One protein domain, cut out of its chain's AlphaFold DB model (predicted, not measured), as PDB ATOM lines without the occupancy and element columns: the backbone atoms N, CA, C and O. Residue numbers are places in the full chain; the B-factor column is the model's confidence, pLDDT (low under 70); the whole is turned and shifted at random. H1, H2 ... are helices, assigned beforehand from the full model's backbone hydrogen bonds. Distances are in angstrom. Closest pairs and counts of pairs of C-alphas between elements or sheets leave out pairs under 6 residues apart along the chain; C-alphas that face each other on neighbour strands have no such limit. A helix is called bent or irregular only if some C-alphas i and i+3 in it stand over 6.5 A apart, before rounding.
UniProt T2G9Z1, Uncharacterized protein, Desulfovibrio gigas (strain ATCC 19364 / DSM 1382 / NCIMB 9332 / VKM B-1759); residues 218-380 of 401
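This is residues 218 to 380 of the 401 residues of an uncharacterized protein of Desulfovibrio gigas (strain ATCC 19364 / DSM 1382 / NCIMB 9332 / VKM B-1759) (UniProt T2G9Z1). Crossed helices gather round H1 near the middle: H7 crosses it, and H3 and H5 pack on its residues 218 to 222. H8 folds back on H7 as a hairpin that also packs on H5; H6 crosses H2, and H4 packs on the far end of H3. The printed part has 163 residues, with helices H1 to H8 in order and no named strand, class all helix. It is compact, radius of gyration of the C-alphas 16.0 A, spanning 46 by 41 by 32 A.

Find C-alpha 218 at (-86.017, -2.883, 33.870), where H1, residues 218 to 230, begins; it is irregular, C-alphas 222 and 225 being 7.1 A apart. H2, residues 245 to 260, has a kink of 31 degrees near residue 254 and is only just irregular, C-alphas 257 and 260 being 6.9 A apart. Next come H3, residues 262 to 280, 26.3 A long; H4, 290 to 296; H5, 298 to 314, 24.4 A; H6, 318 to 333; and H7, 345 to 361. H8, residues 369 to 379, ends at C-alpha 379, (-72.158, 8.116, 19.672).

From H1, look to Val 226 and Ser 354, whose C-alphas, 5.2 A apart, are the closest of H1 and H7, which touch about perpendicular at 85 degrees. H5, the hub, touches four helices, among them H8, closest at C-alphas 313 and 375, 5.9 A. The hairpin H7 and H8 has a shallow tilt of 25 degrees, opposite ways. H2 touches H6, closest at C-alphas 250 and 331, 5.2 A. Every O i to N i+4 pair is within hydrogen-bond range in H3, H4, H6 and H7, against 7 of 9 in H1, 9 of 12 in H2, 12 of 13 in H5 and 5 of 7 in H8.

The C-alphas farthest apart, Ser 284 and Thr 319, are 48.9 A apart. The printed part has no cut; the links H1 to H2 and H6 to H7 are long. Look for pLDDT under 70 at residues 234 to 240, 282 to 286, 288, 337 to 338 and 340.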
ATOM      1  N   PHE A 218     -86.268  -4.021  34.748       93.25
ATOM      2  CA  PHE A 218     -86.017  -2.883  33.870       93.25
ATOM      3  C   PHE A 218     -84.523  -2.698  33.608       93.25
ATOM      4  O   PHE A 218     -84.111  -2.635  32.451       93.25
ATOM      5  N   GLY A 219     -83.702  -2.719  34.658       93.56
ATOM      6  CA  GLY A 219     -82.253  -2.628  34.536       93.56
ATOM      7  C   GLY A 219     -81.646  -3.780  33.741       93.56
ATOM      8  O   GLY A 219     -80.761  -3.560  32.916       93.56
ATOM      9  N   ARG A 220     -82.173  -5.004  33.900       90.56
ATOM     10  CA  ARG A 220     -81.792  -6.148  33.050       90.56
ATOM     11  C   ARG A 220     -82.087  -5.886  31.574       90.56
ATOM     12  O   ARG A 220     -81.218  -6.137  30.746       90.56
ATOM     13  N   GLY A 221     -83.262  -5.345  31.254       92.00
ATOM     14  CA  GLY A 221     -83.612  -4.957  29.888       92.00
ATOM     15  C   GLY A 221     -82.686  -3.874  29.323       92.00
ATOM     16  O   GLY A 221     -82.250  -3.974  28.181       92.00
ATOM     17  N   LEU A 222     -82.321  -2.873  30.132       94.81
ATOM     18  CA  LEU A 222     -81.382  -1.820  29.724       94.81
ATOM     19  C   LEU A 222     -79.957  -2.346  29.497       94.81
ATOM     20  O   LEU A 222     -79.255  -1.829  28.633       94.81
ATOM     21  N   LEU A 223     -79.514  -3.359  30.244       94.12
ATOM     22  CA  LEU A 223     -78.185  -3.963  30.087       94.12
ATOM     23  C   LEU A 223     -78.140  -5.098  29.055       94.12
ATOM     24  O   LEU A 223     -77.047  -5.493  28.658       94.12
ATOM     25  N   HIS A 224     -79.287  -5.587  28.578       91.06
ATOM     26  CA  HIS A 224     -79.358  -6.660  27.583       91.06
ATOM     27  C   HIS A 224     -78.509  -6.382  26.323       91.06
ATOM     28  O   HIS A 224     -77.709  -7.242  25.960       91.06
ATOM     29  N   PRO A 225     -78.537  -5.181  25.704       91.25
ATOM     30  CA  PRO A 225     -77.662  -4.869  24.568       91.25
ATOM     31  C   PRO A 225     -76.168  -4.998  24.872       91.25
ATOM     32  O   PRO A 225     -75.384  -5.385  24.007       91.25
ATOM     33  N   VAL A 226     -75.768  -4.656  26.097       90.69
ATOM     34  CA  VAL A 226     -74.375  -4.735  26.552       90.69
ATOM     35  C   VAL A 226     -73.959  -6.197  26.678       90.69
ATOM     36  O   VAL A 226     -72.887  -6.571  26.207       90.69
ATOM     37  N   ASP A 227     -74.831  -7.032  27.247       88.50
ATOM     38  CA  ASP A 227     -74.615  -8.476  27.355       88.50
ATOM     39  C   ASP A 227     -74.525  -9.139  25.972       88.50
ATOM     40  O   ASP A 227     -73.612  -9.919  25.724       88.50
ATOM     41  N   CYS A 228     -75.375  -8.749  25.017       83.56
ATOM     42  CA  CYS A 228     -75.313  -9.270  23.648       83.56
ATOM     43  C   CYS A 228     -74.053  -8.840  22.879       83.56
ATOM     44  O   CYS A 228     -73.503  -9.635  22.122       83.56
ATOM     45  N   CYS A 229     -73.602  -7.588  23.031       82.12
ATOM     46  CA  CYS A 229     -72.479  -7.058  22.246       82.12
ATOM     47  C   CYS A 229     -71.104  -7.398  22.835       82.12
ATOM     48  O   CYS A 229     -70.126  -7.503  22.096       82.12
ATOM     49  N   ARG A 230     -71.004  -7.475  24.166       80.69
ATOM     50  CA  ARG A 230     -69.730  -7.582  24.896       80.69
ATOM     51  C   ARG A 230     -69.705  -8.745  25.888       80.69
ATOM     52  O   ARG A 230     -68.629  -9.182  26.271       80.69
ATOM     53  N   GLY A 231     -70.860  -9.250  26.313       81.75
ATOM     54  CA  GLY A 231     -70.972 -10.179  27.435       81.75
ATOM     55  C   GLY A 231     -70.774  -9.485  28.784       81.75
ATOM     56  O   GLY A 231     -69.912  -8.616  28.948       81.75
ATOM     57  N   ILE A 232     -71.568  -9.877  29.781       84.25
ATOM     58  CA  ILE A 232     -71.428  -9.429  31.170       84.25
ATOM     59  C   ILE A 232     -70.888 -10.574  32.024       84.25
ATOM     60  O   ILE A 232     -71.627 -11.484  32.414       84.25
ATOM     61  N   ASP A 233     -69.614 -10.485  32.404       76.56
ATOM     62  CA  ASP A 233     -68.924 -11.539  33.154       76.56
ATOM     63  C   ASP A 233     -68.448 -11.070  34.540       76.56
ATOM     64  O   ASP A 233     -68.363  -9.884  34.854       76.56
ATOM     65  N   SER A 234     -68.125 -12.035  35.394       66.44
ATOM     66  CA  SER A 234     -67.627 -11.883  36.762       66.44
ATOM     67  C   SER A 234     -66.197 -11.326  36.831       66.44
ATOM     68  O   SER A 234     -65.591 -11.362  37.903       66.44
ATOM     69  N   CYS A 235     -65.623 -10.876  35.711       57.53
ATOM     70  CA  CYS A 235     -64.267 -10.349  35.650       57.53
ATOM     71  C   CYS A 235     -64.141  -9.103  36.539       57.53
ATOM     72  O   CYS A 235     -64.815  -8.098  36.329       57.53
ATOM     73  N   THR A 236     -63.262  -9.185  37.536       53.44
ATOM     74  CA  THR A 236     -62.857  -8.060  38.397       53.44
ATOM     75  C   THR A 236     -61.779  -7.194  37.745       53.44
ATOM     76  O   THR A 236     -61.581  -6.045  38.132       53.44
ATOM     77  N   LEU A 237     -61.087  -7.736  36.738       52.72
ATOM     78  CA  LEU A 237     -60.090  -7.039  35.934       52.72
ATOM     79  C   LEU A 237     -60.753  -6.437  34.693       52.72
ATOM     80  O   LEU A 237     -61.638  -7.056  34.104       52.72
ATOM     81  N   ALA A 238     -60.303  -5.245  34.297       50.97
ATOM     82  CA  ALA A 238     -60.691  -4.642  33.028       50.97
ATOM     83  C   ALA A 238     -60.246  -5.576  31.893       50.97
ATOM     84  O   ALA A 238     -59.055  -5.681  31.608       50.97
ATOM     85  N   SER A 239     -61.201  -6.299  31.315       59.59
ATOM     86  CA  SER A 239     -61.036  -6.941  30.018       59.59
ATOM     87  C   SER A 239     -61.517  -5.955  28.967       59.59
ATOM     88  O   SER A 239     -62.573  -5.353  29.145       59.59
ATOM     89  N   ASP A 240     -60.796  -5.829  27.858       63.03
ATOM     90  CA  ASP A 240     -61.227  -4.995  26.733       63.03
ATOM     91  C   ASP A 240     -62.438  -5.591  25.989       63.03
ATOM     92  O   ASP A 240     -63.051  -4.929  25.149       63.03
ATOM     93  N   THR A 241     -62.813  -6.839  26.298       72.19
ATOM     94  CA  THR A 241     -63.876  -7.563  25.591       72.19
ATOM     95  C   THR A 241     -65.215  -7.553  26.319       72.19
ATOM     96  O   THR A 241     -66.235  -7.413  25.650       72.19
ATOM     97  N   ASN A 242     -65.218  -7.653  27.656       83.31
ATOM     98  CA  ASN A 242     -66.420  -7.939  28.449       83.31
ATOM     99  C   ASN A 242     -66.729  -6.819  29.444       83.31
ATOM    100  O   ASN A 242     -65.825  -6.258  30.065       83.31
ATOM    101  N   PHE A 243     -68.017  -6.555  29.670       86.69
ATOM    102  CA  PHE A 243     -68.449  -5.587  30.670       86.69
ATOM    103  C   PHE A 243     -68.456  -6.215  32.083       86.69
ATOM    104  O   PHE A 243     -69.088  -7.256  32.290       86.69
ATOM    105  N   PRO A 244     -67.793  -5.613  33.089       86.38
ATOM    106  CA  PRO A 244     -67.740  -6.180  34.436       86.38
ATOM    107  C   PRO A 244     -69.105  -6.214  35.137       86.38
ATOM    108  O   PRO A 244     -69.751  -5.182  35.343       86.38
ATOM    109  N   ARG A 245     -69.517  -7.391  35.623       86.94
ATOM    110  CA  ARG A 245     -70.788  -7.572  36.350       86.94
ATOM    111  C   ARG A 245     -70.900  -6.697  37.600       86.94
ATOM    112  O   ARG A 245     -71.987  -6.212  37.907       86.94
ATOM    113  N   LEU A 246     -69.786  -6.448  38.287       86.81
ATOM    114  CA  LEU A 246     -69.742  -5.596  39.484       86.81
ATOM    115  C   LEU A 246     -70.103  -4.130  39.199       86.81
ATOM    116  O   LEU A 246     -70.536  -3.427  40.104       86.81
ATOM    117  N   LEU A 247     -69.984  -3.672  37.948       88.94
ATOM    118  CA  LEU A 247     -70.355  -2.311  37.556       88.94
ATOM    119  C   LEU A 247     -71.847  -2.167  37.230       88.94
ATOM    120  O   LEU A 247     -72.337  -1.043  37.154       88.94
ATOM    121  N   CYS A 248     -72.584  -3.269  37.065       90.81
ATOM    122  CA  CYS A 248     -73.990  -3.228  36.659       90.81
ATOM    123  C   CYS A 248     -74.861  -2.496  37.687       90.81
ATOM    124  O   CYS A 248     -75.573  -1.568  37.325       90.81
ATOM    125  N   ALA A 249     -74.779  -2.860  38.971       89.94
ATOM    126  CA  ALA A 249     -75.596  -2.224  40.006       89.94
ATOM    127  C   ALA A 249     -75.289  -0.716  40.173       89.94
ATOM    128  O   ALA A 249     -76.233   0.071  40.103       89.94
ATOM    129  N   PRO A 250     -74.018  -0.268  40.271       92.12
ATOM    130  CA  PRO A 250     -73.679   1.160  40.294       92.12
ATOM    131  C   PRO A 250     -74.175   1.948  39.073       92.12
ATOM    132  O   PRO A 250     -74.632   3.085  39.221       92.12
ATOM    133  N   VAL A 251     -74.110   1.347  37.878       94.75
ATOM    134  CA  VAL A 251     -74.621   1.931  36.627       94.75
ATOM    135  C   VAL A 251     -76.137   2.076  36.665       94.75
ATOM    136  O   VAL A 251     -76.649   3.155  36.382       94.75
ATOM    137  N   LEU A 252     -76.857   1.023  37.051       94.94
ATOM    138  CA  LEU A 252     -78.317   1.053  37.156       94.94
ATOM    139  C   LEU A 252     -78.783   2.045  38.225       94.94
ATOM    140  O   LEU A 252     -79.729   2.794  37.997       94.94
ATOM    141  N   GLN A 253     -78.072   2.132  39.350       92.06
ATOM    142  CA  GLN A 253     -78.342   3.124  40.385       92.06
ATOM    143  C   GLN A 253     -78.129   4.553  39.875       92.06
ATOM    144  O   GLN A 253     -78.961   5.412  40.148       92.06
ATOM    145  N   ALA A 254     -77.077   4.808  39.089       93.75
ATOM    146  CA  ALA A 254     -76.862   6.111  38.460       93.75
ATOM    147  C   ALA A 254     -77.943   6.428  37.413       93.75
ATOM    148  O   ALA A 254     -78.451   7.545  37.366       93.75
ATOM    149  N   LEU A 255     -78.363   5.450  36.603       94.00
ATOM    150  CA  LEU A 255     -79.482   5.629  35.674       94.00
ATOM    151  C   LEU A 255     -80.779   5.960  36.420       94.00
ATOM    152  O   LEU A 255     -81.506   6.863  36.006       94.00
ATOM    153  N   ARG A 256     -81.045   5.278  37.539       92.81
ATOM    154  CA  ARG A 256     -82.209   5.504  38.400       92.81
ATOM    155  C   ARG A 256     -82.194   6.895  39.031       92.81
ATOM    156  O   ARG A 256     -83.175   7.614  38.892       92.81
ATOM    157  N   SER A 257     -81.106   7.289  39.690       88.62
ATOM    158  CA  SER A 257     -81.061   8.538  40.463       88.62
ATOM    159  C   SER A 257     -80.797   9.790  39.623       88.62
ATOM    160  O   SER A 257     -81.249  10.866  40.004       88.62
ATOM    161  N   TYR A 258     -80.087   9.668  38.496       88.44
ATOM    162  CA  TYR A 258     -79.587  10.822  37.740       88.44
ATOM    163  C   TYR A 258     -80.222  10.998  36.354       88.44
ATOM    164  O   TYR A 258     -80.440  12.132  35.934       88.44
ATOM    165  N   VAL A 259     -80.515   9.910  35.630       91.44
ATOM    166  CA  VAL A 259     -80.943   9.997  34.216       91.44
ATOM    167  C   VAL A 259     -82.454   9.849  34.054       91.44
ATOM    168  O   VAL A 259     -83.095  10.670  33.407       91.44
ATOM    169  N   ILE A 260     -83.036   8.796  34.628       92.00
ATOM    170  CA  ILE A 260     -84.449   8.430  34.436       92.00
ATOM    171  C   ILE A 260     -85.334   9.022  35.540       92.00
ATOM    172  O   ILE A 260     -86.478   9.397  35.272       92.00
ATOM    173  N   GLY A 261     -84.802   9.109  36.762       89.88
ATOM    174  CA  GLY A 261     -85.527   9.487  37.973       89.88
ATOM    175  C   GLY A 261     -86.102   8.271  38.705       89.88
ATOM    176  O   GLY A 261     -86.685   7.377  38.083       89.88
ATOM    177  N   SER A 262     -85.954   8.254  40.034       90.12
ATOM    178  CA  SER A 262     -86.277   7.101  40.887       90.12
ATOM    179  C   SER A 262     -87.716   6.621  40.717       90.12
ATOM    180  O   SER A 262     -87.931   5.450  40.416       90.12
ATOM    181  N   ASP A 263     -88.688   7.531  40.797       88.44
ATOM    182  CA  ASP A 263     -90.111   7.186  40.715       88.44
ATOM    183  C   ASP A 263     -90.471   6.562  39.363       88.44
ATOM    184  O   ASP A 263     -91.188   5.561  39.281       88.44
ATOM    185  N   LYS A 264     -89.938   7.133  38.276       90.75
ATOM    186  CA  LYS A 264     -90.184   6.648  36.916       90.75
ATOM    187  C   LYS A 264     -89.524   5.292  36.688       90.75
ATOM    188  O   LYS A 264     -90.134   4.420  36.062       90.75
ATOM    189  N   TYR A 265     -88.307   5.112  37.192       93.50
ATOM    190  CA  TYR A 265     -87.586   3.847  37.128       93.50
ATOM    191  C   TYR A 265     -88.352   2.749  37.875       93.50
ATOM    192  O   TYR A 265     -88.653   1.710  37.291       93.50
ATOM    193  N   ASP A 266     -88.751   3.001  39.123       89.31
ATOM    194  CA  ASP A 266     -89.424   2.021  39.982       89.31
ATOM    195  C   ASP A 266     -90.806   1.645  39.446       89.31
ATOM    196  O   ASP A 266     -91.156   0.464  39.379       89.31
ATOM    197  N   ALA A 267     -91.577   2.635  38.985       89.81
ATOM    198  CA  ALA A 267     -92.871   2.395  38.360       89.81
ATOM    199  C   ALA A 267     -92.739   1.550  37.083       89.81
ATOM    200  O   ALA A 267     -93.552   0.655  36.839       89.81
ATOM    201  N   THR A 268     -91.711   1.811  36.273       92.00
ATOM    202  CA  THR A 268     -91.439   1.048  35.045       92.00
ATOM    203  C   THR A 268     -90.991  -0.375  35.366       92.00
ATOM    204  O   THR A 268     -91.513  -1.329  34.789       92.00
ATOM    205  N   ASN A 269     -90.092  -0.532  36.336       92.12
ATOM    206  CA  ASN A 269     -89.618  -1.826  36.803       92.12
ATOM    207  C   ASN A 269     -90.766  -2.686  37.348       92.12
ATOM    208  O   ASN A 269     -90.927  -3.827  36.926       92.12
ATOM    209  N   LYS A 270     -91.647  -2.118  38.182       89.19
ATOM    210  CA  LYS A 270     -92.833  -2.820  38.697       89.19
ATOM    211  C   LYS A 270     -93.753  -3.307  37.569       89.19
ATOM    212  O   LYS A 270     -94.203  -4.450  37.603       89.19
ATOM    213  N   LYS A 271     -94.001  -2.474  36.550       89.75
ATOM    214  CA  LYS A 271     -94.815  -2.851  35.378       89.75
ATOM    215  C   LYS A 271     -94.173  -3.977  34.566       89.75
ATOM    216  O   LYS A 271     -94.869  -4.910  34.175       89.75
ATOM    217  N   LEU A 272     -92.862  -3.910  34.335       90.38
ATOM    218  CA  LEU A 272     -92.133  -4.959  33.620       90.38
ATOM    219  C   LEU A 272     -92.134  -6.276  34.390       90.38
ATOM    220  O   LEU A 272     -92.402  -7.306  33.789       90.38
ATOM    221  N   ILE A 273     -91.921  -6.246  35.706       89.06
ATOM    222  CA  ILE A 273     -92.012  -7.434  36.563       89.06
ATOM    223  C   ILE A 273     -93.396  -8.083  36.427       89.06
ATOM    224  O   ILE A 273     -93.489  -9.278  36.158       89.06
ATOM    225  N   GLN A 274     -94.476  -7.305  36.542       86.75
ATOM    226  CA  GLN A 274     -95.845  -7.814  36.377       86.75
ATOM    227  C   GLN A 274     -96.090  -8.408  34.983       86.75
ATOM    228  O   GLN A 274     -96.740  -9.444  34.857       86.75
ATOM    229  N   SER A 275     -95.576  -7.761  33.938       88.12
ATOM    230  CA  SER A 275     -95.683  -8.238  32.556       88.12
ATOM    231  C   SER A 275     -94.918  -9.549  32.344       88.12
ATOM    232  O   SER A 275     -95.466 -10.503  31.800       88.12
ATOM    233  N   ILE A 276     -93.696  -9.636  32.874       86.94
ATOM    234  CA  ILE A 276     -92.867 -10.844  32.878       86.94
ATOM    235  C   ILE A 276     -93.585 -11.990  33.587       86.94
ATOM    236  O   ILE A 276     -93.624 -13.092  33.055       86.94
ATOM    237  N   TYR A 277     -94.211 -11.750  34.743       83.31
ATOM    238  CA  TYR A 277     -95.011 -12.787  35.398       83.31
ATOM    239  C   TYR A 277     -96.146 -13.273  34.510       83.31
ATOM    240  O   TYR A 277     -96.302 -14.477  34.336       83.31
ATOM    241  N   LYS A 278     -96.915 -12.369  33.901       83.19
ATOM    242  CA  LYS A 278     -98.007 -12.771  33.005       83.19
ATOM    243  C   LYS A 278     -97.498 -13.599  31.822       83.19
ATOM    244  O   LYS A 278     -98.108 -14.605  31.481       83.19
ATOM    245  N   TYR A 279     -96.372 -13.206  31.235       81.88
ATOM    246  CA  TYR A 279     -95.794 -13.875  30.072       81.88
ATOM    247  C   TYR A 279     -95.170 -15.237  30.418       81.88
ATOM    248  O   TYR A 279     -95.438 -16.246  29.761       81.88
ATOM    249  N   CYS A 280     -94.361 -15.283  31.477       78.44
ATOM    250  CA  CYS A 280     -93.581 -16.454  31.873       78.44
ATOM    251  C   CYS A 280     -94.361 -17.454  32.738       78.44
ATOM    252  O   CYS A 280     -93.867 -18.561  32.914       78.44
ATOM    253  N   THR A 281     -95.545 -17.103  33.258       70.12
ATOM    254  CA  THR A 281     -96.369 -17.972  34.135       70.12
ATOM    255  C   THR A 281     -97.648 -18.468  33.445       70.12
ATOM    256  O   THR A 281     -98.545 -18.997  34.095       70.12
ATOM    257  N   ALA A 282     -97.746 -18.337  32.115       59.22
ATOM    258  CA  ALA A 282     -98.921 -18.739  31.331       59.22
ATOM    259  C   ALA A 282     -99.308 -20.234  31.466       59.22
ATOM    260  O   ALA A 282    -100.408 -20.614  31.080       59.22
ATOM    261  N   GLN A 283     -98.427 -21.073  32.026       53.91
ATOM    262  CA  GLN A 283     -98.626 -22.511  32.242       53.91
ATOM    263  C   GLN A 283     -98.363 -22.912  33.705       53.91
ATOM    264  O   GLN A 283     -97.692 -23.903  33.970       53.91
ATOM    265  N   SER A 284     -98.870 -22.140  34.672       58.31
ATOM    266  CA  SER A 284     -98.856 -22.426  36.126       58.31
ATOM    267  C   SER A 284     -97.500 -22.405  36.860       58.31
ATOM    268  O   SER A 284     -97.488 -22.307  38.086       58.31
ATOM    269  N   GLU A 285     -96.364 -22.367  36.155       67.56
ATOM    270  CA  GLU A 285     -95.033 -22.125  36.736       67.56
ATOM    271  C   GLU A 285     -94.256 -21.041  35.980       67.56
ATOM    272  O   GLU A 285     -94.382 -20.902  34.765       67.56
ATOM    273  N   PHE A 286     -93.430 -20.275  36.702       69.25
ATOM    274  CA  PHE A 286     -92.584 -19.229  36.127       69.25
ATOM    275  C   PHE A 286     -91.413 -19.831  35.331       69.25
ATOM    276  O   PHE A 286     -90.448 -20.345  35.902       69.25
ATOM    277  N   GLN A 287     -91.453 -19.721  34.004       73.56
ATOM    278  CA  GLN A 287     -90.427 -20.264  33.112       73.56
ATOM    279  C   GLN A 287     -89.298 -19.252  32.862       73.56
ATOM    280  O   GLN A 287     -89.410 -18.349  32.034       73.56
ATOM    281  N   ARG A 288     -88.164 -19.421  33.557       68.38
ATOM    282  CA  ARG A 288     -87.004 -18.511  33.459       68.38
ATOM    283  C   ARG A 288     -86.324 -18.515  32.083       68.38
ATOM    284  O   ARG A 288     -85.767 -17.492  31.696       68.38
ATOM    285  N   SER A 289     -86.366 -19.632  31.357       73.00
ATOM    286  CA  SER A 289     -85.851 -19.745  29.981       73.00
ATOM    287  C   SER A 289     -86.515 -18.748  29.027       73.00
ATOM    288  O   SER A 289     -85.858 -18.220  28.138       73.00
ATOM    289  N   ARG A 290     -87.782 -18.401  29.285       78.00
ATOM    290  CA  ARG A 290     -88.570 -17.469  28.471       78.00
ATOM    291  C   ARG A 290     -88.280 -15.995  28.749       78.00
ATOM    292  O   ARG A 290     -88.877 -15.129  28.121       78.00
ATOM    293  N   LEU A 291     -87.377 -15.675  29.680       79.25
ATOM    294  CA  LEU A 291     -86.989 -14.285  29.938       79.25
ATOM    295  C   LEU A 291     -86.262 -13.660  28.750       79.25
ATOM    296  O   LEU A 291     -86.513 -12.501  28.436       79.25
ATOM    297  N   THR A 292     -85.375 -14.412  28.098       79.12
ATOM    298  CA  THR A 292     -84.672 -13.925  26.905       79.12
ATOM    299  C   THR A 292     -85.663 -13.686  25.769       79.12
ATOM    300  O   THR A 292     -85.646 -12.620  25.165       79.12
ATOM    301  N   GLU A 293     -86.596 -14.618  25.555       85.50
ATOM    302  CA  GLU A 293     -87.690 -14.465  24.584       85.50
ATOM    303  C   GLU A 293     -88.543 -13.226  24.882       85.50
ATOM    304  O   GLU A 293     -88.804 -12.426  23.990       85.50
ATOM    305  N   TYR A 294     -88.902 -13.009  26.151       88.88
ATOM    306  CA  TYR A 294     -89.686 -11.851  26.573       88.88
ATOM    307  C   TYR A 294     -89.012 -10.514  26.232       88.88
ATOM    308  O   TYR A 294     -89.685  -9.575  25.814       88.88
ATOM    309  N   PHE A 295     -87.694 -10.393  26.418       86.69
ATOM    310  CA  PHE A 295     -86.981  -9.153  26.086       86.69
ATOM    311  C   PHE A 295     -86.829  -8.931  24.575       86.69
ATOM    312  O   PHE A 295     -86.658  -7.787  24.149       86.69
ATOM    313  N   GLU A 296     -86.946  -9.991  23.776       85.94
ATOM    314  CA  GLU A 296     -86.943  -9.930  22.313       85.94
ATOM    315  C   GLU A 296     -88.336  -9.686  21.705       85.94
ATOM    316  O   GLU A 296     -88.430  -9.338  20.526       85.94
ATOM    317  N   GLU A 297     -89.414  -9.779  22.492       88.81
ATOM    318  CA  GLU A 297     -90.769  -9.437  22.047       88.81
ATOM    319  C   GLU A 297     -90.816  -8.011  21.459       88.81
ATOM    320  O   GLU A 297     -90.420  -7.057  22.141       88.81
ATOM    321  N   PRO A 298     -91.354  -7.801  20.237       88.00
ATOM    322  CA  PRO A 298     -91.224  -6.531  19.515       88.00
ATOM    323  C   PRO A 298     -91.675  -5.301  20.309       88.00
ATOM    324  O   PRO A 298     -91.030  -4.254  20.272       88.00
ATOM    325  N   HIS A 299     -92.767  -5.431  21.062       89.00
ATOM    326  CA  HIS A 299     -93.334  -4.352  21.867       89.00
ATOM    327  C   HIS A 299     -92.488  -4.041  23.114       89.00
ATOM    328  O   HIS A 299     -92.307  -2.872  23.456       89.00
ATOM    329  N   VAL A 300     -91.928  -5.065  23.771       90.25
ATOM    330  CA  VAL A 300     -91.017  -4.906  24.916       90.25
ATOM    331  C   VAL A 300     -89.705  -4.294  24.446       90.25
ATOM    332  O   VAL A 300     -89.241  -3.305  25.014       90.25
ATOM    333  N   LYS A 301     -89.145  -4.831  23.362       89.69
ATOM    334  CA  LYS A 301     -87.913  -4.346  22.748       89.69
ATOM    335  C   LYS A 301     -88.043  -2.889  22.316       89.69
ATOM    336  O   LYS A 301     -87.207  -2.071  22.688       89.69
ATOM    337  N   GLN A 302     -89.126  -2.520  21.629       90.00
ATOM    338  CA  GLN A 302     -89.393  -1.128  21.247       90.00
ATOM    339  C   GLN A 302     -89.513  -0.207  22.471       90.00
ATOM    340  O   GLN A 302     -88.982   0.906  22.467       90.00
ATOM    341  N   TYR A 303     -90.182  -0.671  23.529       92.06
ATOM    342  CA  TYR A 303     -90.318   0.076  24.777       92.06
ATOM    343  C   TYR A 303     -88.960   0.332  25.449       92.06
ATOM    344  O   TYR A 303     -88.669   1.464  25.836       92.06
ATOM    345  N   LEU A 304     -88.100  -0.686  25.539       94.31
ATOM    346  CA  LEU A 304     -86.751  -0.563  26.098       94.31
ATOM    347  C   LEU A 304     -85.846   0.317  25.227       94.31
ATOM    348  O   LEU A 304     -85.147   1.185  25.750       94.31
ATOM    349  N   LEU A 305     -85.910   0.164  23.902       93.81
ATOM    350  CA  LEU A 305     -85.153   0.991  22.963       93.81
ATOM    351  C   LEU A 305     -85.512   2.476  23.083       93.81
ATOM    352  O   LEU A 305     -84.624   3.318  22.987       93.81
ATOM    353  N   ALA A 306     -86.773   2.824  23.360       93.19
ATOM    354  CA  ALA A 306     -87.161   4.215  23.593       93.19
ATOM    355  C   ALA A 306     -86.448   4.827  24.817       93.19
ATOM    356  O   ALA A 306     -86.036   5.989  24.777       93.19
ATOM    357  N   TYR A 307     -86.253   4.046  25.885       95.56
ATOM    358  CA  TYR A 307     -85.462   4.479  27.040       95.56
ATOM    359  C   TYR A 307     -83.973   4.565  26.721       95.56
ATOM    360  O   TYR A 307     -83.335   5.532  27.125       95.56
ATOM    361  N   ILE A 308     -83.431   3.611  25.965       96.81
ATOM    362  CA  ILE A 308     -82.028   3.650  25.537       96.81
ATOM    363  C   ILE A 308     -81.757   4.902  24.691       96.81
ATOM    364  O   ILE A 308     -80.806   5.629  24.966       96.81
ATOM    365  N   VAL A 309     -82.633   5.231  23.736       96.06
ATOM    366  CA  VAL A 309     -82.546   6.474  22.949       96.06
ATOM    367  C   VAL A 309     -82.601   7.707  23.852       96.06
ATOM    368  O   VAL A 309     -81.845   8.652  23.640       96.06
ATOM    369  N   HIS A 310     -83.467   7.714  24.868       94.94
ATOM    370  CA  HIS A 310     -83.533   8.818  25.824       94.94
ATOM    371  C   HIS A 310     -82.232   8.972  26.627       94.94
ATOM    372  O   HIS A 310     -81.738  10.089  26.760       94.94
ATOM    373  N   ILE A 311     -81.648   7.871  27.104       96.50
ATOM    374  CA  ILE A 311     -80.353   7.870  27.801       96.50
ATOM    375  C   ILE A 311     -79.259   8.426  26.879       96.50
ATOM    376  O   ILE A 311     -78.542   9.349  27.258       96.50
ATOM    377  N   LEU A 312     -79.172   7.931  25.640       96.69
ATOM    378  CA  LEU A 312     -78.201   8.407  24.649       96.69
ATOM    379  C   LEU A 312     -78.391   9.892  24.316       96.69
ATOM    380  O   LEU A 312     -77.410  10.613  24.159       96.69
ATOM    381  N   GLN A 313     -79.635  10.368  24.249       96.12
ATOM    382  CA  GLN A 313     -79.945  11.781  24.037       96.12
ATOM    383  C   GLN A 313     -79.429  12.662  25.180       96.12
ATOM    384  O   GLN A 313     -78.918  13.745  24.904       96.12
ATOM    385  N   VAL A 314     -79.569  12.221  26.436       94.00
ATOM    386  CA  VAL A 314     -79.001  12.923  27.604       94.00
ATOM    387  C   VAL A 314     -77.476  12.941  27.514       94.00
ATOM    388  O   VAL A 314     -76.844  13.949  27.811       94.00
ATOM    389  N   PHE A 315     -76.881  11.846  27.048       95.69
ATOM    390  CA  PHE A 315     -75.434  11.698  26.902       95.69
ATOM    391  C   PHE A 315     -74.833  12.414  25.690       95.69
ATOM    392  O   PHE A 315     -73.614  12.417  25.552       95.69
ATOM    393  N   CYS A 316     -75.639  13.054  24.837       93.25
ATOM    394  CA  CYS A 316     -75.113  13.987  23.837       93.25
ATOM    395  C   CYS A 316     -74.470  15.228  24.483       93.25
ATOM    396  O   CYS A 316     -73.645  15.883  23.855       93.25
ATOM    397  N   GLU A 317     -74.845  15.563  25.721       92.38
ATOM    398  CA  GLU A 317     -74.194  16.610  26.507       92.38
ATOM    399  C   GLU A 317     -72.999  16.018  27.269       92.38
ATOM    400  O   GLU A 317     -73.172  15.233  28.206       92.38
ATOM    401  N   GLU A 318     -71.777  16.415  26.905       90.25
ATOM    402  CA  GLU A 318     -70.542  15.893  27.514       90.25
ATOM    403  C   GLU A 318     -70.503  16.100  29.038       90.25
ATOM    404  O   GLU A 318     -70.121  15.203  29.786       90.25
ATOM    405  N   THR A 319     -71.017  17.235  29.520       92.81
ATOM    406  CA  THR A 319     -71.125  17.533  30.958       92.81
ATOM    407  C   THR A 319     -72.040  16.552  31.696       92.81
ATOM    408  O   THR A 319     -71.748  16.161  32.827       92.81
ATOM    409  N   LYS A 320     -73.137  16.111  31.068       91.44
ATOM    410  CA  LYS A 320     -74.053  15.101  31.626       91.44
ATOM    411  C   LYS A 320     -73.425  13.717  31.612       91.44
ATOM    412  O   LYS A 320     -73.595  12.960  32.566       91.44
ATOM    413  N   LEU A 321     -72.695  13.397  30.547       91.75
ATOM    414  CA  LEU A 321     -71.976  12.137  30.405       91.75
ATOM    415  C   LEU A 321     -70.870  11.999  31.469       91.75
ATOM    416  O   LEU A 321     -70.759  10.959  32.123       91.75
ATOM    417  N   GLU A 322     -70.103  13.063  31.705       92.06
ATOM    418  CA  GLU A 322     -69.082  13.108  32.755       92.06
ATOM    419  C   GLU A 322     -69.705  13.035  34.157       92.06
ATOM    420  O   GLU A 322     -69.259  12.258  35.008       92.06
ATOM    421  N   ALA A 323     -70.780  13.791  34.400       91.62
ATOM    422  CA  ALA A 323     -71.513  13.741  35.661       91.62
ATOM    423  C   ALA A 323     -72.066  12.336  35.945       91.62
ATOM    424  O   ALA A 323     -71.932  11.841  37.065       91.62
ATOM    425  N   PHE A 324     -72.601  11.650  34.934       95.19
ATOM    426  CA  PHE A 324     -73.017  10.257  35.054       95.19
ATOM    427  C   PHE A 324     -71.849   9.353  35.477       95.19
ATOM    428  O   PHE A 324     -71.975   8.607  36.449       95.19
ATOM    429  N   ALA A 325     -70.686   9.458  34.826       94.19
ATOM    430  CA  ALA A 325     -69.504   8.681  35.204       94.19
ATOM    431  C   ALA A 325     -69.043   8.971  36.647       94.19
ATOM    432  O   ALA A 325     -68.619   8.059  37.360       94.19
ATOM    433  N   ASN A 326     -69.155  10.220  37.107       92.50
ATOM    434  CA  ASN A 326     -68.881  10.605  38.494       92.50
ATOM    435  C   ASN A 326     -69.848   9.950  39.485       92.50
ATOM    436  O   ASN A 326     -69.396   9.402  40.491       92.50
ATOM    437  N   VAL A 327     -71.147   9.941  39.182       92.56
ATOM    438  CA  VAL A 327     -72.163   9.281  40.017       92.56
ATOM    439  C   VAL A 327     -71.922   7.772  40.076       92.56
ATOM    440  O   VAL A 327     -71.950   7.197  41.159       92.56
ATOM    441  N   VAL A 328     -71.593   7.124  38.952       93.38
ATOM    442  CA  VAL A 328     -71.251   5.691  38.945       93.38
ATOM    443  C   VAL A 328     -70.026   5.413  39.821       93.38
ATOM    444  O   VAL A 328     -70.039   4.464  40.602       93.38
ATOM    445  N   ARG A 329     -68.981   6.248  39.740       92.25
ATOM    446  CA  ARG A 329     -67.790   6.132  40.601       92.25
ATOM    447  C   ARG A 329     -68.115   6.326  42.082       92.25
ATOM    448  O   ARG A 329     -67.499   5.658  42.907       92.25
ATOM    449  N   ALA A 330     -69.038   7.226  42.416       89.75
ATOM    450  CA  ALA A 330     -69.494   7.425  43.788       89.75
ATOM    451  C   ALA A 330     -70.250   6.191  44.301       89.75
ATOM    452  O   ALA A 330     -69.831   5.612  45.298       89.75
ATOM    453  N   ASN A 331     -71.256   5.720  43.555       87.50
ATOM    454  CA  ASN A 331     -72.031   4.524  43.898       87.50
ATOM    455  C   ASN A 331     -71.139   3.283  44.035       87.50
ATOM    456  O   ASN A 331     -71.359   2.447  44.901       87.50
ATOM    457  N   LEU A 332     -70.109   3.155  43.190       87.38
ATOM    458  CA  LEU A 332     -69.193   2.018  43.231       87.38
ATOM    459  C   LEU A 332     -68.457   1.921  44.573       87.38
ATOM    460  O   LEU A 332     -68.319   0.822  45.091       87.38
ATOM    461  N   LYS A 333     -68.055   3.052  45.170       84.50
ATOM    462  CA  LYS A 333     -67.372   3.077  46.479       84.50
ATOM    463  C   LYS A 333     -68.243   2.549  47.621       84.50
ATOM    464  O   LYS A 333     -67.703   2.142  48.643       84.50
ATOM    465  N   GLU A 334     -69.561   2.574  47.458       77.94
ATOM    466  CA  GLU A 334     -70.522   2.108  48.459       77.94
ATOM    467  C   GLU A 334     -70.785   0.595  48.359       77.94
ATOM    468  O   GLU A 334     -71.427   0.025  49.240       77.94
ATOM    469  N   VAL A 335     -70.286  -0.078  47.312       74.19
ATOM    470  CA  VAL A 335     -70.492  -1.516  47.097       74.19
ATOM    471  C   VAL A 335     -69.336  -2.324  47.709       74.19
ATOM    472  O   VAL A 335     -68.201  -2.218  47.229       74.19
ATOM    473  N   PRO A 336     -69.593  -3.190  48.712       70.00
ATOM    474  CA  PRO A 336     -68.565  -4.041  49.312       70.00
ATOM    475  C   PRO A 336     -67.889  -4.957  48.281       70.00
ATOM    476  O   PRO A 336     -68.556  -5.532  47.419       70.00
ATOM    477  N   GLY A 337     -66.566  -5.126  48.377       66.19
ATOM    478  CA  GLY A 337     -65.799  -5.998  47.474       66.19
ATOM    479  C   GLY A 337     -65.427  -5.376  46.121       66.19
ATOM    480  O   GLY A 337     -65.012  -6.093  45.212       66.19
ATOM    481  N   THR A 338     -65.559  -4.054  45.974       68.62
ATOM    482  CA  THR A 338     -65.147  -3.302  44.768       68.62
ATOM    483  C   THR A 338     -63.842  -2.519  44.951       68.62
ATOM    484  O   THR A 338     -63.472  -1.698  44.111       68.62
ATOM    485  N   GLU A 339     -63.107  -2.795  46.030       70.25
ATOM    486  CA  GLU A 339     -61.816  -2.184  46.349       70.25
ATOM    487  C   GLU A 339     -60.831  -2.363  45.178       70.25
ATOM    488  O   GLU A 339     -60.519  -3.475  44.758       70.25
ATOM    489  N   GLY A 340     -60.376  -1.249  44.598       66.25
ATOM    490  CA  GLY A 340     -59.474  -1.246  43.438       66.25
ATOM    491  C   GLY A 340     -60.155  -1.361  42.067       66.25
ATOM    492  O   GLY A 340     -59.482  -1.214  41.043       66.25
ATOM    493  N   ILE A 341     -61.478  -1.547  42.004       75.06
ATOM    494  CA  ILE A 341     -62.237  -1.520  40.749       75.06
ATOM    495  C   ILE A 341     -62.641  -0.077  40.449       75.06
ATOM    496  O   ILE A 341     -63.341   0.572  41.219       75.06
ATOM    497  N   GLY A 342     -62.194   0.441  39.304       81.56
ATOM    498  CA  GLY A 342     -62.537   1.785  38.843       81.56
ATOM    499  C   GLY A 342     -63.497   1.765  37.659       81.56
ATOM    500  O   GLY A 342     -63.257   1.061  36.675       81.56
ATOM    501  N   PHE A 343     -64.539   2.600  37.697       89.12
ATOM    502  CA  PHE A 343     -65.303   2.936  36.496       89.12
ATOM    503  C   PHE A 343     -64.481   3.907  35.629       89.12
ATOM    504  O   PHE A 343     -64.167   5.019  36.056       89.12
ATOM    505  N   ARG A 344     -64.066   3.450  34.440       89.19
ATOM    506  CA  ARG A 344     -63.137   4.128  33.524       89.19
ATOM    507  C   ARG A 344     -63.814   4.415  32.183       89.19
ATOM    508  O   ARG A 344     -64.855   3.836  31.881       89.19
ATOM    509  N   GLN A 345     -63.171   5.241  31.354       90.00
ATOM    510  CA  GLN A 345     -63.683   5.620  30.033       90.00
ATOM    511  C   GLN A 345     -63.998   4.415  29.138       90.00
ATOM    512  O   GLN A 345     -64.987   4.437  28.414       90.00
ATOM    513  N   ILE A 346     -63.217   3.336  29.232       88.62
ATOM    514  CA  ILE A 346     -63.476   2.103  28.481       88.62
ATOM    515  C   ILE A 346     -64.841   1.483  28.820       88.62
ATOM    516  O   ILE A 346     -65.583   1.105  27.920       88.62
ATOM    517  N   HIS A 347     -65.230   1.459  30.099       90.88
ATOM    518  CA  HIS A 347     -66.520   0.911  30.530       90.88
ATOM    519  C   HIS A 347     -67.679   1.796  30.066       90.88
ATOM    520  O   HIS A 347     -68.710   1.296  29.622       90.88
ATOM    521  N   LEU A 348     -67.494   3.117  30.128       93.50
ATOM    522  CA  LEU A 348     -68.470   4.069  29.611       93.50
ATOM    523  C   LEU A 348     -68.653   3.909  28.096       93.50
ATOM    524  O   LEU A 348     -69.781   3.823  27.616       93.50
ATOM    525  N   SER A 349     -67.546   3.779  27.361       91.19
ATOM    526  CA  SER A 349     -67.559   3.529  25.922       91.19
ATOM    527  C   SER A 349     -68.256   2.214  25.580       91.19
ATOM    528  O   SER A 349     -69.007   2.180  24.611       91.19
ATOM    529  N   MET A 350     -68.059   1.146  26.361       92.50
ATOM    530  CA  MET A 350     -68.755  -0.130  26.157       92.50
ATOM    531  C   MET A 350     -70.274   0.023  26.271       92.50
ATOM    532  O   MET A 350     -70.992  -0.493  25.415       92.50
ATOM    533  N   LEU A 351     -70.764   0.742  27.289       94.81
ATOM    534  CA  LEU A 351     -72.197   0.981  27.487       94.81
ATOM    535  C   LEU A 351     -72.791   1.777  26.324       94.81
ATOM    536  O   LEU A 351     -73.699   1.304  25.644       94.81
ATOM    537  N   VAL A 352     -72.231   2.964  26.074       95.44
ATOM    538  CA  VAL A 352     -72.733   3.901  25.064       95.44
ATOM    539  C   VAL A 352     -72.696   3.272  23.674       95.44
ATOM    540  O   VAL A 352     -73.687   3.336  22.949       95.44
ATOM    541  N   HIS A 353     -71.601   2.594  23.326       93.50
ATOM    542  CA  HIS A 353     -71.469   1.944  22.027       93.50
ATOM    543  C   HIS A 353     -72.452   0.781  21.853       93.50
ATOM    544  O   HIS A 353     -73.088   0.682  20.808       93.50
ATOM    545  N   SER A 354     -72.623  -0.080  22.865       94.88
ATOM    546  CA  SER A 354     -73.548  -1.224  22.775       94.88
ATOM    547  C   SER A 354     -75.002  -0.763  22.658       94.88
ATOM    548  O   SER A 354     -75.776  -1.302  21.868       94.88
ATOM    549  N   TRP A 355     -75.371   0.285  23.396       96.56
ATOM    550  CA  TRP A 355     -76.677   0.927  23.286       96.56
ATOM    551  C   TRP A 355     -76.907   1.561  21.917       96.56
ATOM    552  O   TRP A 355     -77.928   1.292  21.285       96.56
ATOM    553  N   ALA A 356     -75.954   2.362  21.436       95.19
ATOM    554  CA  ALA A 356     -76.065   3.017  20.139       95.19
ATOM    555  C   ALA A 356     -76.143   1.991  18.998       95.19
ATOM    556  O   ALA A 356     -76.976   2.134  18.103       95.19
ATOM    557  N   ARG A 357     -75.344   0.918  19.059       93.50
ATOM    558  CA  ARG A 357     -75.377  -0.161  18.069       93.50
ATOM    559  C   ARG A 357     -76.722  -0.879  18.058       93.50
ATOM    560  O   ARG A 357     -77.316  -1.030  16.998       93.50
ATOM    561  N   CYS A 358     -77.256  -1.219  19.228       93.81
ATOM    562  CA  CYS A 358     -78.568  -1.852  19.330       93.81
ATOM    563  C   CYS A 358     -79.695  -0.962  18.778       93.81
ATOM    564  O   CYS A 358     -80.581  -1.450  18.075       93.81
ATOM    565  N   CYS A 359     -79.652   0.350  19.028       94.75
ATOM    566  CA  CYS A 359     -80.591   1.296  18.426       94.75
ATOM    567  C   CYS A 359     -80.441   1.396  16.900       94.75
ATOM    568  O   CYS A 359     -81.455   1.507  16.214       94.75
ATOM    569  N   LEU A 360     -79.215   1.341  16.370       92.38
ATOM    570  CA  LEU A 360     -78.954   1.331  14.929       92.38
ATOM    571  C   LEU A 360     -79.527   0.070  14.266       92.38
ATOM    572  O   LEU A 360     -80.276   0.180  13.298       92.38
ATOM    573  N   ASP A 361     -79.254  -1.105  14.837       90.56
ATOM    574  CA  ASP A 361     -79.734  -2.396  14.325       90.56
ATOM    575  C   ASP A 361     -81.274  -2.495  14.344       90.56
ATOM    576  O   ASP A 361     -81.869  -3.298  13.630       90.56
ATOM    577  N   ASN A 362     -81.939  -1.650  15.141       91.31
ATOM    578  CA  ASN A 362     -83.393  -1.594  15.281       91.31
ATOM    579  C   ASN A 362     -83.993  -0.258  14.803       91.31
ATOM    580  O   ASN A 362     -85.124   0.074  15.158       91.31
ATOM    581  N   LEU A 363     -83.282   0.518  13.977       89.25
ATOM    582  CA  LEU A 363     -83.719   1.859  13.562       89.25
ATOM    583  C   LEU A 363     -85.105   1.861  12.888       89.25
ATOM    584  O   LEU A 363     -85.891   2.793  13.070       89.25
ATOM    585  N   GLY A 364     -85.436   0.788  12.162       85.31
ATOM    586  CA  GLY A 364     -86.732   0.607  11.505       85.31
ATOM    587  C   GLY A 364     -87.929   0.575  12.465       85.31
ATOM    588  O   GLY A 364     -89.029   0.966  12.081       85.31
ATOM    589  N   THR A 365     -87.742   0.192  13.728       84.88
ATOM    590  CA  THR A 365     -88.838   0.091  14.713       84.88
ATOM    591  C   THR A 365     -88.975   1.335  15.591       84.88
ATOM    592  O   THR A 365     -89.951   1.480  16.336       84.88
ATOM    593  N   LEU A 366     -88.026   2.268  15.499       86.38
ATOM    594  CA  LEU A 366     -87.977   3.465  16.329       86.38
ATOM    595  C   LEU A 366     -88.818   4.608  15.746       86.38
ATOM    596  O   LEU A 366     -88.779   4.905  14.551       86.38
ATOM    597  N   ARG A 367     -89.561   5.302  16.617       81.75
ATOM    598  CA  ARG A 367     -90.261   6.549  16.265       81.75
ATOM    599  C   ARG A 367     -89.274   7.718  16.217       81.75
ATOM    600  O   ARG A 367     -88.313   7.754  16.978       81.75
ATOM    601  N   GLY A 368     -89.539   8.705  15.357       81.12
ATOM    602  CA  GLY A 368     -88.696   9.904  15.252       81.12
ATOM    603  C   GLY A 368     -87.301   9.613  14.690       81.12
ATOM    604  O   GLY A 368     -86.322  10.199  15.153       81.12
ATOM    605  N   ARG A 369     -87.212   8.714  13.698       81.75
ATOM    606  CA  ARG A 369     -85.959   8.185  13.129       81.75
ATOM    607  C   ARG A 369     -84.917   9.262  12.818       81.75
ATOM    608  O   ARG A 369     -83.760   9.072  13.160       81.75
ATOM    609  N   LYS A 370     -85.310  10.424  12.276       86.31
ATOM    610  CA  LYS A 370     -84.388  11.550  12.014       86.31
ATOM    611  C   LYS A 370     -83.630  12.006  13.268       86.31
ATOM    612  O   LYS A 370     -82.410  12.133  13.246       86.31
ATOM    613  N   ARG A 371     -84.348  12.211  14.376       89.75
ATOM    614  CA  ARG A 371     -83.750  12.601  15.661       89.75
ATOM    615  C   ARG A 371     -82.894  11.476  16.235       89.75
ATOM    616  O   ARG A 371     -81.816  11.738  16.753       89.75
ATOM    617  N   VAL A 372     -83.350  10.230  16.113       91.19
ATOM    618  CA  VAL A 372     -82.568   9.058  16.531       91.19
ATOM    619  C   VAL A 372     -81.247   8.992  15.768       91.19
ATOM    620  O   VAL A 372     -80.206   8.872  16.395       91.19
ATOM    621  N   VAL A 373     -81.255   9.166  14.445       91.56
ATOM    622  CA  VAL A 373     -80.037   9.198  13.622       91.56
ATOM    623  C   VAL A 373     -79.084  10.307  14.067       91.56
ATOM    624  O   VAL A 373     -77.886  10.061  14.179       91.56
ATOM    625  N   GLN A 374     -79.589  11.503  14.385       92.12
ATOM    626  CA  GLN A 374     -78.756  12.582  14.930       92.12
ATOM    627  C   GLN A 374     -78.089  12.186  16.253       92.12
ATOM    628  O   GLN A 374     -76.891  12.403  16.409       92.12
ATOM    629  N   ILE A 375     -78.831  11.561  17.175       94.31
ATOM    630  CA  ILE A 375     -78.280  11.038  18.435       94.31
ATOM    631  C   ILE A 375     -77.211   9.973  18.148       94.31
ATOM    632  O   ILE A 375     -76.126  10.011  18.721       94.31
ATOM    633  N   LEU A 376     -77.485   9.032  17.241       93.50
ATOM    634  CA  LEU A 376     -76.562   7.942  16.921       93.50
ATOM    635  C   LEU A 376     -75.263   8.437  16.276       93.50
ATOM    636  O   LEU A 376     -74.209   7.895  16.586       93.50
ATOM    637  N   ARG A 377     -75.306   9.489  15.449       92.25
ATOM    638  CA  ARG A 377     -74.104  10.091  14.840       92.25
ATOM    639  C   ARG A 377     -73.130  10.666  15.871       92.25
ATOM    640  O   ARG A 377     -71.930  10.656  15.619       92.25
ATOM    641  N   VAL A 378     -73.625  11.127  17.023       92.62
ATOM    642  CA  VAL A 378     -72.771  11.589  18.134       92.62
ATOM    643  C   VAL A 378     -72.015  10.415  18.764       92.62
ATOM    644  O   VAL A 378     -70.832  10.530  19.064       92.62
ATOM    645  N   HIS A 379     -72.684   9.271  18.928       91.94
ATOM    646  CA  HIS A 379     -72.158   8.116  19.672       91.94
ATOM    647  C   HIS A 379     -71.458   7.060  18.799       91.94
ATOM    648  O   HIS A 379     -70.755   6.197  19.325       91.94
ATOM    649  N   LEU A 380     -71.631   7.121  17.475       90.06
ATOM    650  CA  LEU A 380     -71.016   6.238  16.477       90.06
ATOM    651  C   LEU A 380     -70.355   7.056  15.346       90.06
ATOM    652  O   LEU A 380     -70.757   6.943  14.182       90.06
TER     653      LEU A 380